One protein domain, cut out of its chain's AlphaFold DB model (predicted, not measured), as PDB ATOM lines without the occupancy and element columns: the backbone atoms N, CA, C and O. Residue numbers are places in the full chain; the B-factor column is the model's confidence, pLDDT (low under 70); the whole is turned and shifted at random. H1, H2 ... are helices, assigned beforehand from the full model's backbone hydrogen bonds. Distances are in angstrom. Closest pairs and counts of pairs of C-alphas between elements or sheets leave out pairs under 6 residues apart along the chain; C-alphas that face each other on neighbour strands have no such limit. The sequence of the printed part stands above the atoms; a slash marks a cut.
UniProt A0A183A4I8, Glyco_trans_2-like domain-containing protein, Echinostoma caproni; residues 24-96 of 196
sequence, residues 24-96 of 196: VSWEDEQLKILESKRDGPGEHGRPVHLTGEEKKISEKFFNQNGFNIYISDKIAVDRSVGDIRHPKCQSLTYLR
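What this domain is: This is residues 24 to 96 of the 196 residues of the protein "Glyco_trans_2-like domain-containing protein" of Echinostoma caproni (UniProt A0A183A4I8). The model is a drawn-out, loosely built loop of chain: H2 and its shorter partner H3 make a small head at one end, with H2 set crosswise to the long direction, and two long links, residues 37 to 51 and 75 to 86, run between the head and the other end. There, the short helices H1 and H4 lie apart from each other, near the first and last printed residues. The printed part has 73 residues with four named helices, in the order H1, H2, H3, H4, and no named strand; its class is all helix, though under half of the residues, 33 of 73, are in named helices. The whole is only just loose, close to extended, with a radius of gyration of the C-alphas of 16.8 A, and it spans 50 by 25 by 19 A, only just a rod.

Where its parts are: Start with the longest helix, H2, residues 52 to 65: find C-alpha 52 at (206.382, 122.626, 173.013), and from there the helix runs 21.4 A to C-alpha 65 at (185.451, 123.118, 177.289). Next along the chain is H3, residues 69 to 74, 8.8 A from first to last C-alpha. Go back to residues 29 to 36 for H1, which begins with C-alpha 29 at (185.802, 144.026, 147.132) and is 10.5 A long. The last helix, H4, residues 87 to 91, is 7.8 A long and ends with C-alpha 91 at (179.089, 136.723, 140.105).

How they stand to each other: Look first at H2 and H3, which touch, with 8 pairs of C-alphas within 8 A. H2 takes part in this with residues 57 to 62 alone. The closest C-alphas are those of Ser 58 and Tyr 70, 5.5 A apart. The two helices run opposite ways at a steep tilt of 51 degrees, with their centres 9.9 A apart. H1 touches no helix and is apart from H2, H3 and H4. H4 touches no helix either and is apart from H2 and H3. In the backbone of H1, every O i to N i+4 pair is within hydrogen-bond range; in H2 6 of 10 are, in H3 1 of 2, and in H4 0 of 1, where 2 of 2 O i to N i+3 pairs are within range.

The domain as a whole: Compare Glu 53 with Leu 95: their C-alphas are the two farthest apart, 52.0 A. The C-alphas of Val 24 and Arg 96, the first and last printed, are 5.5 A apart. The printed part has no cut. The links from H1 to H2, 15 residues, and from H3 to H4, 12 residues, are long; the link from H2 to H3, 3 residues, is tight. The mean pLDDT of the printed part is 92.1, and residue 65 is the one printed residue under 70.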
ATOM      1  N   VAL A  24     171.950 144.358 142.216       94.62
ATOM      2  CA  VAL A  24     173.304 144.835 142.516       94.62
ATOM      3  C   VAL A  24     174.175 143.686 143.012       94.62
ATOM      4  O   VAL A  24     173.676 142.672 143.510       94.62
ATOM      5  N   SER A  25     175.489 143.843 142.875       95.12
ATOM      6  CA  SER A  25     176.439 143.003 143.602       95.12
ATOM      7  C   SER A  25     176.559 143.514 145.035       95.12
ATOM      8  O   SER A  25     176.732 144.713 145.247       95.12
ATOM      9  N   TRP A  26     176.480 142.599 145.998       95.81
ATOM     10  CA  TRP A  26     176.722 142.869 147.419       95.81
ATOM     11  C   TRP A  26     178.122 142.420 147.866       95.81
ATOM     12  O   TRP A  26     178.407 142.370 149.060       95.81
ATOM     13  N   GLU A  27     178.997 142.060 146.927       95.31
ATOM     14  CA  GLU A  27     180.379 141.703 147.243       95.31
ATOM     15  C   GLU A  27     181.173 142.950 147.672       95.31
ATOM     16  O   GLU A  27     181.272 143.928 146.932       95.31
ATOM     17  N   ASP A  28     181.780 142.902 148.860       95.75
ATOM     18  CA  ASP A  28     182.676 143.952 149.353       95.75
ATOM     19  C   ASP A  28     184.119 143.682 148.896       95.75
ATOM     20  O   ASP A  28     184.913 143.017 149.568       95.75
ATOM     21  N   GLU A  29     184.462 144.187 147.711       94.19
ATOM     22  CA  GLU A  29     185.802 144.026 147.132       94.19
ATOM     23  C   GLU A  29     186.902 144.687 147.975       94.19
ATOM     24  O   GLU A  29     188.033 144.196 148.025       94.19
ATOM     25  N   GLN A  30     186.593 145.774 148.691       95.62
ATOM     26  CA  GLN A  30     187.576 146.441 149.546       95.62
ATOM     27  C   GLN A  30     187.913 145.577 150.759       95.62
ATOM     28  O   GLN A  30     189.094 145.410 151.085       95.62
ATOM     29  N   LEU A  31     186.899 144.983 151.392       95.38
ATOM     30  CA  LEU A  31     187.096 144.050 152.493       95.38
ATOM     31  C   LEU A  31     187.897 142.828 152.042       95.38
ATOM     32  O   LEU A  31     188.845 142.464 152.731       95.38
ATOM     33  N   LYS A  32     187.607 142.248 150.870       94.69
ATOM     34  CA  LYS A  32     188.400 141.130 150.320       94.69
ATOM     35  C   LYS A  32     189.875 141.496 150.151       94.69
ATOM     36  O   LYS A  32     190.759 140.729 150.535       94.69
ATOM     37  N   ILE A  33     190.161 142.683 149.612       95.94
ATOM     38  CA  ILE A  33     191.539 143.167 149.443       95.94
ATOM     39  C   ILE A  33     192.214 143.361 150.804       95.94
ATOM     40  O   ILE A  33     193.390 143.033 150.951       95.94
ATOM     41  N   LEU A  34     191.497 143.874 151.804       95.94
ATOM     42  CA  LEU A  34     192.037 144.046 153.149       95.94
ATOM     43  C   LEU A  34     192.302 142.696 153.826       95.94
ATOM     44  O   LEU A  34     193.383 142.484 154.370       95.94
ATOM     45  N   GLU A  35     191.341 141.778 153.766       96.56
ATOM     46  CA  GLU A  35     191.435 140.450 154.367       96.56
ATOM     47  C   GLU A  35     192.528 139.604 153.722       96.56
ATOM     48  O   GLU A  35     193.258 138.942 154.454       96.56
ATOM     49  N   SER A  36     192.720 139.690 152.400       95.94
ATOM     50  CA  SER A  36     193.785 138.962 151.689       95.94
ATOM     51  C   SER A  36     195.199 139.341 152.150       95.94
ATOM     52  O   SER A  36     196.119 138.536 152.028       95.94
ATOM     53  N   LYS A  37     195.372 140.538 152.728       96.88
ATOM     54  CA  LYS A  37     196.651 141.033 153.259       96.88
ATOM     55  C   LYS A  37     196.878 140.695 154.731       96.88
ATOM     56  O   LYS A  37     197.970 140.951 155.235       96.88
ATOM     57  N   ARG A  38     195.867 140.185 155.443       96.88
ATOM     58  CA  ARG A  38     196.008 139.847 156.864       96.88
ATOM     59  C   ARG A  38     196.915 138.636 157.036       96.88
ATOM     60  O   ARG A  38     196.891 137.709 156.231       96.88
ATOM     61  N   ASP A  39     197.688 138.635 158.109       96.94
ATOM     62  CA  ASP A  39     198.516 137.501 158.502       96.94
ATOM     63  C   ASP A  39     198.522 137.354 160.025       96.94
ATOM     64  O   ASP A  39     198.229 138.304 160.754       96.94
ATOM     65  N   GLY A  40     198.799 136.142 160.495       96.06
ATOM     66  CA  GLY A  40     198.738 135.782 161.907       96.06
ATOM     67  C   GLY A  40     197.979 134.479 162.177       96.06
ATOM     68  O   GLY A  40     197.480 133.824 161.252       96.06
ATOM     69  N   PRO A  41     197.895 134.070 163.456       96.25
ATOM     70  CA  PRO A  41     197.244 132.826 163.852       96.25
ATOM     71  C   PRO A  41     195.776 132.777 163.409       96.25
ATOM     72  O   PRO A  41     194.970 133.628 163.780       96.25
ATOM     73  N   GLY A  42     195.412 131.753 162.635       96.69
ATOM     74  CA  GLY A  42     194.026 131.496 162.230       96.69
ATOM     75  C   GLY A  42     193.498 132.352 161.074       96.69
ATOM     76  O   GLY A  42     192.362 132.123 160.643       96.69
ATOM     77  N   GLU A  43     194.291 133.303 160.568       97.94
ATOM     78  CA  GLU A  43     193.950 134.115 159.394       97.94
ATOM     79  C   GLU A  43     193.785 133.229 158.154       97.94
ATOM     80  O   GLU A  43     194.490 132.226 157.969       97.94
ATOM     81  N   HIS A  44     192.836 133.609 157.301       97.12
ATOM     82  CA  HIS A  44     192.375 132.866 156.123       97.12
ATOM     83  C   HIS A  44     191.767 131.502 156.444       97.12
ATOM     84  O   HIS A  44     191.642 130.649 155.570       97.12
ATOM     85  N   GLY A  45     191.388 131.259 157.700       95.69
ATOM     86  CA  GLY A  45     190.912 129.942 158.119       95.69
ATOM     87  C   GLY A  45     192.018 128.896 158.278       95.69
ATOM     88  O   GLY A  45     191.703 127.721 158.460       95.69
ATOM     89  N   ARG A  46     193.298 129.290 158.222       96.25
ATOM     90  CA  ARG A  46     194.424 128.352 158.342       96.25
ATOM     91  C   ARG A  46     194.496 127.743 159.749       96.25
ATOM     92  O   ARG A  46     194.194 128.431 160.727       96.25
ATOM     93  N   PRO A  47     194.912 126.471 159.880       94.62
ATOM     94  CA  PRO A  47     195.085 125.846 161.185       94.62
ATOM     95  C   PRO A  47     196.168 126.562 162.002       94.62
ATOM     96  O   PRO A  47     197.191 126.992 161.471       94.62
ATOM     97  N   VAL A  48     195.952 126.661 163.314       94.25
ATOM     98  CA  VAL A  48     196.969 127.141 164.257       94.25
ATOM     99  C   VAL A  48     197.773 125.944 164.747       94.25
ATOM    100  O   VAL A  48     197.227 125.032 165.370       94.25
ATOM    101  N   HIS A  49     199.075 125.949 164.477       90.06
ATOM    102  CA  HIS A  49     199.992 124.914 164.945       90.06
ATOM    103  C   HIS A  49     200.724 125.388 166.202       90.06
ATOM    104  O   HIS A  49     201.405 126.409 166.179       90.06
ATOM    105  N   LEU A  50     200.581 124.634 167.293       89.81
ATOM    106  CA  LEU A  50     201.265 124.888 168.562       89.81
ATOM    107  C   LEU A  50     202.437 123.919 168.746       89.81
ATOM    108  O   LEU A  50     202.354 122.753 168.350       89.81
ATOM    109  N   THR A  51     203.505 124.378 169.396       88.81
ATOM    110  CA  THR A  51     204.702 123.576 169.694       88.81
ATOM    111  C   THR A  51     205.053 123.627 171.186       88.81
ATOM    112  O   THR A  51     204.593 124.496 171.926       88.81
ATOM    113  N   GLY A  52     205.839 122.649 171.651       91.12
ATOM    114  CA  GLY A  52     206.382 122.626 173.013       91.12
ATOM    115  C   GLY A  52     205.327 122.687 174.125       91.12
ATOM    116  O   GLY A  52     204.345 121.942 174.117       91.12
ATOM    117  N   GLU A  53     205.554 123.571 175.096       88.75
ATOM    118  CA  GLU A  53     204.689 123.757 176.268       88.75
ATOM    119  C   GLU A  53     203.293 124.278 175.905       88.75
ATOM    120  O   GLU A  53     202.305 123.867 176.514       88.75
ATOM    121  N   GLU A  54     203.169 125.106 174.863       87.56
ATOM    122  CA  GLU A  54     201.872 125.645 174.441       87.56
ATOM    123  C   GLU A  54     200.915 124.545 173.993       87.56
ATOM    124  O   GLU A  54     199.726 124.594 174.303       87.56
ATOM    125  N   LYS A  55     201.432 123.516 173.312       89.00
ATOM    126  CA  LYS A  55     200.631 122.362 172.900       89.00
ATOM    127  C   LYS A  55     200.060 121.622 174.114       89.00
ATOM    128  O   LYS A  55     198.860 121.350 174.135       89.00
ATOM    129  N   LYS A  56     200.882 121.379 175.143       87.25
ATOM    130  CA  LYS A  56     200.455 120.716 176.392       87.25
ATOM    131  C   LYS A  56     199.389 121.527 177.128       87.25
ATOM    132  O   LYS A  56     198.436 120.959 177.659       87.25
ATOM    133  N   ILE A  57     199.546 122.851 177.170       86.00
ATOM    134  CA  ILE A  57     198.555 123.762 177.755       86.00
ATOM    135  C   ILE A  57     197.237 123.660 176.976       86.00
ATOM    136  O   ILE A  57     196.187 123.425 177.570       86.00
ATOM    137  N   SER A  58     197.296 123.753 175.648       85.06
ATOM    138  CA  SER A  58     196.123 123.672 174.770       85.06
ATOM    139  C   SER A  58     195.356 122.349 174.918       85.06
ATOM    140  O   SER A  58     194.129 122.360 174.997       85.06
ATOM    141  N   GLU A  59     196.058 121.214 175.014       83.12
ATOM    142  CA  GLU A  59     195.441 119.891 175.210       83.12
ATOM    143  C   GLU A  59     194.663 119.807 176.533       83.12
ATOM    144  O   GLU A  59     193.569 119.242 176.573       83.12
ATOM    145  N   LYS A  60     195.166 120.435 177.607       82.25
ATOM    146  CA  LYS A  60     194.435 120.529 178.883       82.25
ATOM    147  C   LYS A  60     193.159 121.364 178.755       82.25
ATOM    148  O   LYS A  60     192.120 120.950 179.261       82.25
ATOM    149  N   PHE A  61     193.226 122.510 178.073       78.19
ATOM    150  CA  PHE A  61     192.074 123.401 177.887       78.19
ATOM    151  C   PHE A  61     190.984 122.801 176.992       78.19
ATOM    152  O   PHE A  61     189.799 123.018 177.256       78.19
ATOM    153  N   PHE A  62     191.368 122.031 175.968       77.69
ATOM    154  CA  PHE A  62     190.426 121.355 175.074       77.69
ATOM    155  C   PHE A  62     189.498 120.404 175.840       77.69
ATOM    156  O   PHE A  62     188.277 120.468 175.696       77.69
ATOM    157  N   ASN A  63     190.068 119.582 176.724       71.06
ATOM    158  CA  ASN A  63     189.321 118.584 177.492       71.06
ATOM    159  C   ASN A  63     188.300 119.189 178.472       71.06
ATOM    160  O   ASN A  63     187.385 118.493 178.898       71.06
ATOM    161  N   GLN A  64     188.447 120.465 178.840       72.19
ATOM    162  CA  GLN A  64     187.573 121.131 179.810       72.19
ATOM    163  C   GLN A  64     186.353 121.808 179.173       72.19
ATOM    164  O   GLN A  64     185.343 121.970 179.848       72.19
ATOM    165  N   ASN A  65     186.437 122.216 177.901       66.38
ATOM    166  CA  ASN A  65     185.451 123.118 177.289       66.38
ATOM    167  C   ASN A  65     184.819 122.568 176.000       66.38
ATOM    168  O   ASN A  65     183.993 123.236 175.394       66.38
ATOM    169  N   GLY A  66     185.221 121.376 175.542       78.81
ATOM    170  CA  GLY A  66     184.731 120.781 174.288       78.81
ATOM    171  C   GLY A  66     185.320 121.410 173.017       78.81
ATOM    172  O   GLY A  66     185.156 120.863 171.931       78.81
ATOM    173  N   PHE A  67     186.051 122.519 173.152       84.50
ATOM    174  CA  PHE A  67     186.850 123.156 172.109       84.50
ATOM    175  C   PHE A  67     188.086 123.850 172.704       84.50
ATOM    176  O   PHE A  67     188.228 124.013 173.918       84.50
ATOM    177  N   ASN A  68     189.026 124.246 171.842       89.50
ATOM    178  CA  ASN A  68     190.322 124.771 172.267       89.50
ATOM    179  C   ASN A  68     190.281 126.283 172.536       89.50
ATOM    180  O   ASN A  68     190.593 127.091 171.658       89.50
ATOM    181  N   ILE A  69     189.930 126.653 173.767       89.00
ATOM    182  CA  ILE A  69     189.913 128.053 174.213       89.00
ATOM    183  C   ILE A  69     191.283 128.728 174.045       89.00
ATOM    184  O   ILE A  69     191.356 129.841 173.538       89.00
ATOM    185  N   TYR A  70     192.371 128.027 174.377       90.50
ATOM    186  CA  TYR A  70     193.725 128.576 174.276       90.50
ATOM    187  C   TYR A  70     194.078 129.003 172.843       90.50
ATOM    188  O   TYR A  70     194.678 130.054 172.622       90.50
ATOM    189  N   ILE A  71     193.684 128.200 171.850       93.19
ATOM    190  CA  ILE A  71     193.834 128.569 170.440       93.19
ATOM    191  C   ILE A  71     192.886 129.713 170.080       93.19
ATOM    192  O   ILE A  71     193.320 130.644 169.405       93.19
ATOM    193  N   SER A  72     191.626 129.674 170.525       94.38
ATOM    194  CA  SER A  72     190.667 130.754 170.257       94.38
ATOM    195  C   SER A  72     191.220 132.110 170.705       94.38
ATOM    196  O   SER A  72     191.240 133.048 169.913       94.38
ATOM    197  N   ASP A  73     191.770 132.206 171.912       93.81
ATOM    198  CA  ASP A  73     192.312 133.460 172.451       93.81
ATOM    199  C   ASP A  73     193.528 133.992 171.682       93.81
ATOM    200  O   ASP A  73     193.781 135.196 171.678       93.81
ATOM    201  N   LYS A  74     194.264 133.120 170.985       93.81
ATOM    202  CA  LYS A  74     195.372 133.521 170.104       93.81
ATOM    203  C   LYS A  74     194.917 134.001 168.733       93.81
ATOM    204  O   LYS A  74     195.663 134.712 168.063       93.81
ATOM    205  N   ILE A  75     193.738 133.585 168.285       96.94
ATOM    206  CA  ILE A  75     193.188 134.001 166.996       96.94
ATOM    207  C   ILE A  75     192.516 135.362 167.182       96.94
ATOM    208  O   ILE A  75     191.670 135.532 168.063       96.94
ATOM    209  N   ALA A  76     192.812 136.320 166.304       97.38
ATOM    210  CA  ALA A  76     192.183 137.639 166.330       97.38
ATOM    211  C   ALA A  76     190.650 137.538 166.221       97.38
ATOM    212  O   ALA A  76     190.133 136.851 165.336       97.38
ATOM    213  N   VAL A  77     189.905 138.216 167.104       97.06
ATOM    214  CA  VAL A  77     188.421 138.198 167.118       97.06
ATOM    215  C   VAL A  77     187.803 138.655 165.794       97.06
ATOM    216  O   VAL A  77     186.662 138.339 165.493       97.06
ATOM    217  N   ASP A  78     188.571 139.348 164.963       96.62
ATOM    218  CA  ASP A  78     188.169 139.837 163.654       96.62
ATOM    219  C   ASP A  78     188.950 139.188 162.493       96.62
ATOM    220  O   ASP A  78     189.025 139.784 161.416       96.62
ATOM    221  N   ARG A  79     189.546 138.002 162.714       97.88
ATOM    222  CA  ARG A  79     190.359 137.269 161.726       97.88
ATOM    223  C   ARG A  79     189.679 137.133 160.366       97.88
ATOM    224  O   ARG A  79     188.459 136.957 160.310       97.88
ATOM    225  N   SER A  80     190.458 137.132 159.286       97.62
ATOM    226  CA  SER A  80     189.976 136.778 157.951       97.62
ATOM    227  C   SER A  80     189.632 135.293 157.856       97.62
ATOM    228  O   SER A  80     190.155 134.443 158.589       97.62
ATOM    229  N   VAL A  81     188.744 134.971 156.922       96.06
ATOM    230  CA  VAL A  81     188.342 133.599 156.602       96.06
ATOM    231  C   VAL A  81     188.509 133.406 155.101       96.06
ATOM    232  O   VAL A  81     188.156 134.288 154.327       96.06
ATOM    233  N   GLY A  82     189.079 132.273 154.687       93.88
ATOM    234  CA  GLY A  82     189.244 131.965 153.270       93.88
ATOM    235  C   GLY A  82     187.897 131.773 152.569       93.88
ATOM    236  O   GLY A  82     186.979 131.175 153.133       93.88
ATOM    237  N   ASP A  83     187.785 132.258 151.331       95.12
ATOM    238  CA  ASP A  83     186.594 132.059 150.504       95.12
ATOM    239  C   ASP A  83     186.594 130.646 149.901       95.12
ATOM    240  O   ASP A  83     187.323 130.357 148.955       95.12
ATOM    241  N   ILE A  84     185.778 129.758 150.475       95.50
ATOM    242  CA  ILE A  84     185.569 128.384 149.990       95.50
ATOM    243  C   ILE A  84     184.280 128.237 149.166       95.50
ATOM    244  O   ILE A  84     183.852 127.116 148.879       95.50
ATOM    245  N   ARG A  85     183.607 129.348 148.831       96.25
ATOM    246  CA  ARG A  85     182.362 129.321 148.053       96.25
ATOM    247  C   ARG A  85     182.635 128.813 146.638       96.25
ATOM    248  O   ARG A  85     183.740 128.905 146.109       96.25
ATOM    249  N   HIS A  86     181.591 128.312 145.981       97.12
ATOM    250  CA  HIS A  86     181.684 127.966 144.567       97.12
ATOM    251  C   HIS A  86     181.991 129.233 143.737       97.12
ATOM    252  O   HIS A  86     181.337 130.251 143.969       97.12
ATOM    253  N   PRO A  87     182.885 129.206 142.725       95.44
ATOM    254  CA  PRO A  87     183.293 130.413 141.989       95.44
ATOM    255  C   PRO A  87     182.133 131.238 141.410       95.44
ATOM    256  O   PRO A  87     182.161 132.463 141.419       95.44
ATOM    257  N   LYS A  88     181.056 130.569 140.975       95.12
ATOM    258  CA  LYS A  88     179.829 131.233 140.489       95.12
ATOM    259  C   LYS A  88     179.126 132.112 141.534       95.12
ATOM    260  O   LYS A  88     178.377 132.994 141.140       95.12
ATOM    261  N   CYS A  89     179.336 131.891 142.834       95.50
ATOM    262  CA  CYS A  89     178.731 132.715 143.884       95.50
ATOM    263  C   CYS A  89     179.202 134.173 143.818       95.50
ATOM    264  O   CYS A  89     178.422 135.061 144.135       95.50
ATOM    265  N   GLN A  90     180.435 134.418 143.361       92.56
ATOM    266  CA  GLN A  90     181.027 135.760 143.291       92.56
ATOM    267  C   GLN A  90     180.409 136.634 142.191       92.56
ATOM    268  O   GLN A  90     180.520 137.853 142.236       92.56
ATOM    269  N   SER A  91     179.760 136.017 141.200       92.94
ATOM    270  CA  SER A  91     179.089 136.723 140.105       92.94
ATOM    271  C   SER A  91     177.572 136.825 140.295       92.94
ATOM    272  O   SER A  91     176.878 137.236 139.366       92.94
ATOM    273  N   LEU A  92     177.033 136.391 141.442       94.75
ATOM    274  CA  LEU A  92     175.605 136.511 141.729       94.75
ATOM    275  C   LEU A  92     175.252 137.952 142.092       94.75
ATOM    276  O   LEU A  92     176.003 138.646 142.775       94.75
ATOM    277  N   THR A  93     174.071 138.377 141.664       95.44
ATOM    278  CA  THR A  93     173.490 139.669 142.019       95.44
ATOM    279  C   THR A  93     172.170 139.458 142.747       95.44
ATOM    280  O   THR A  93     171.474 138.461 142.540       95.44
ATOM    281  N   TYR A  94     171.832 140.398 143.622       95.56
ATOM    282  CA  TYR A  94     170.629 140.353 144.450       95.56
ATOM    283  C   TYR A  94     169.921 141.701 144.401       95.56
ATOM    284  O   TYR A  94     170.488 142.694 143.950       95.56
ATOM    285  N   LEU A  95     168.676 141.751 144.868       96.31
ATOM    286  CA  LEU A  95     167.919 142.999 144.932       96.31
ATOM    287  C   LEU A  95     168.692 144.057 145.733       96.31
ATOM    288  O   LEU A  95     169.248 143.761 146.789       96.31
ATOM    289  N   ARG A  96     168.700 145.300 145.243       94.25
ATOM    290  CA  ARG A  96     169.277 146.453 145.955       94.25
ATOM    291  C   ARG A  96     168.531 146.746 147.252       94.25
ATOM    292  O   ARG A  96     169.125 147.174 148.230       94.25
TER     293      ARG A  96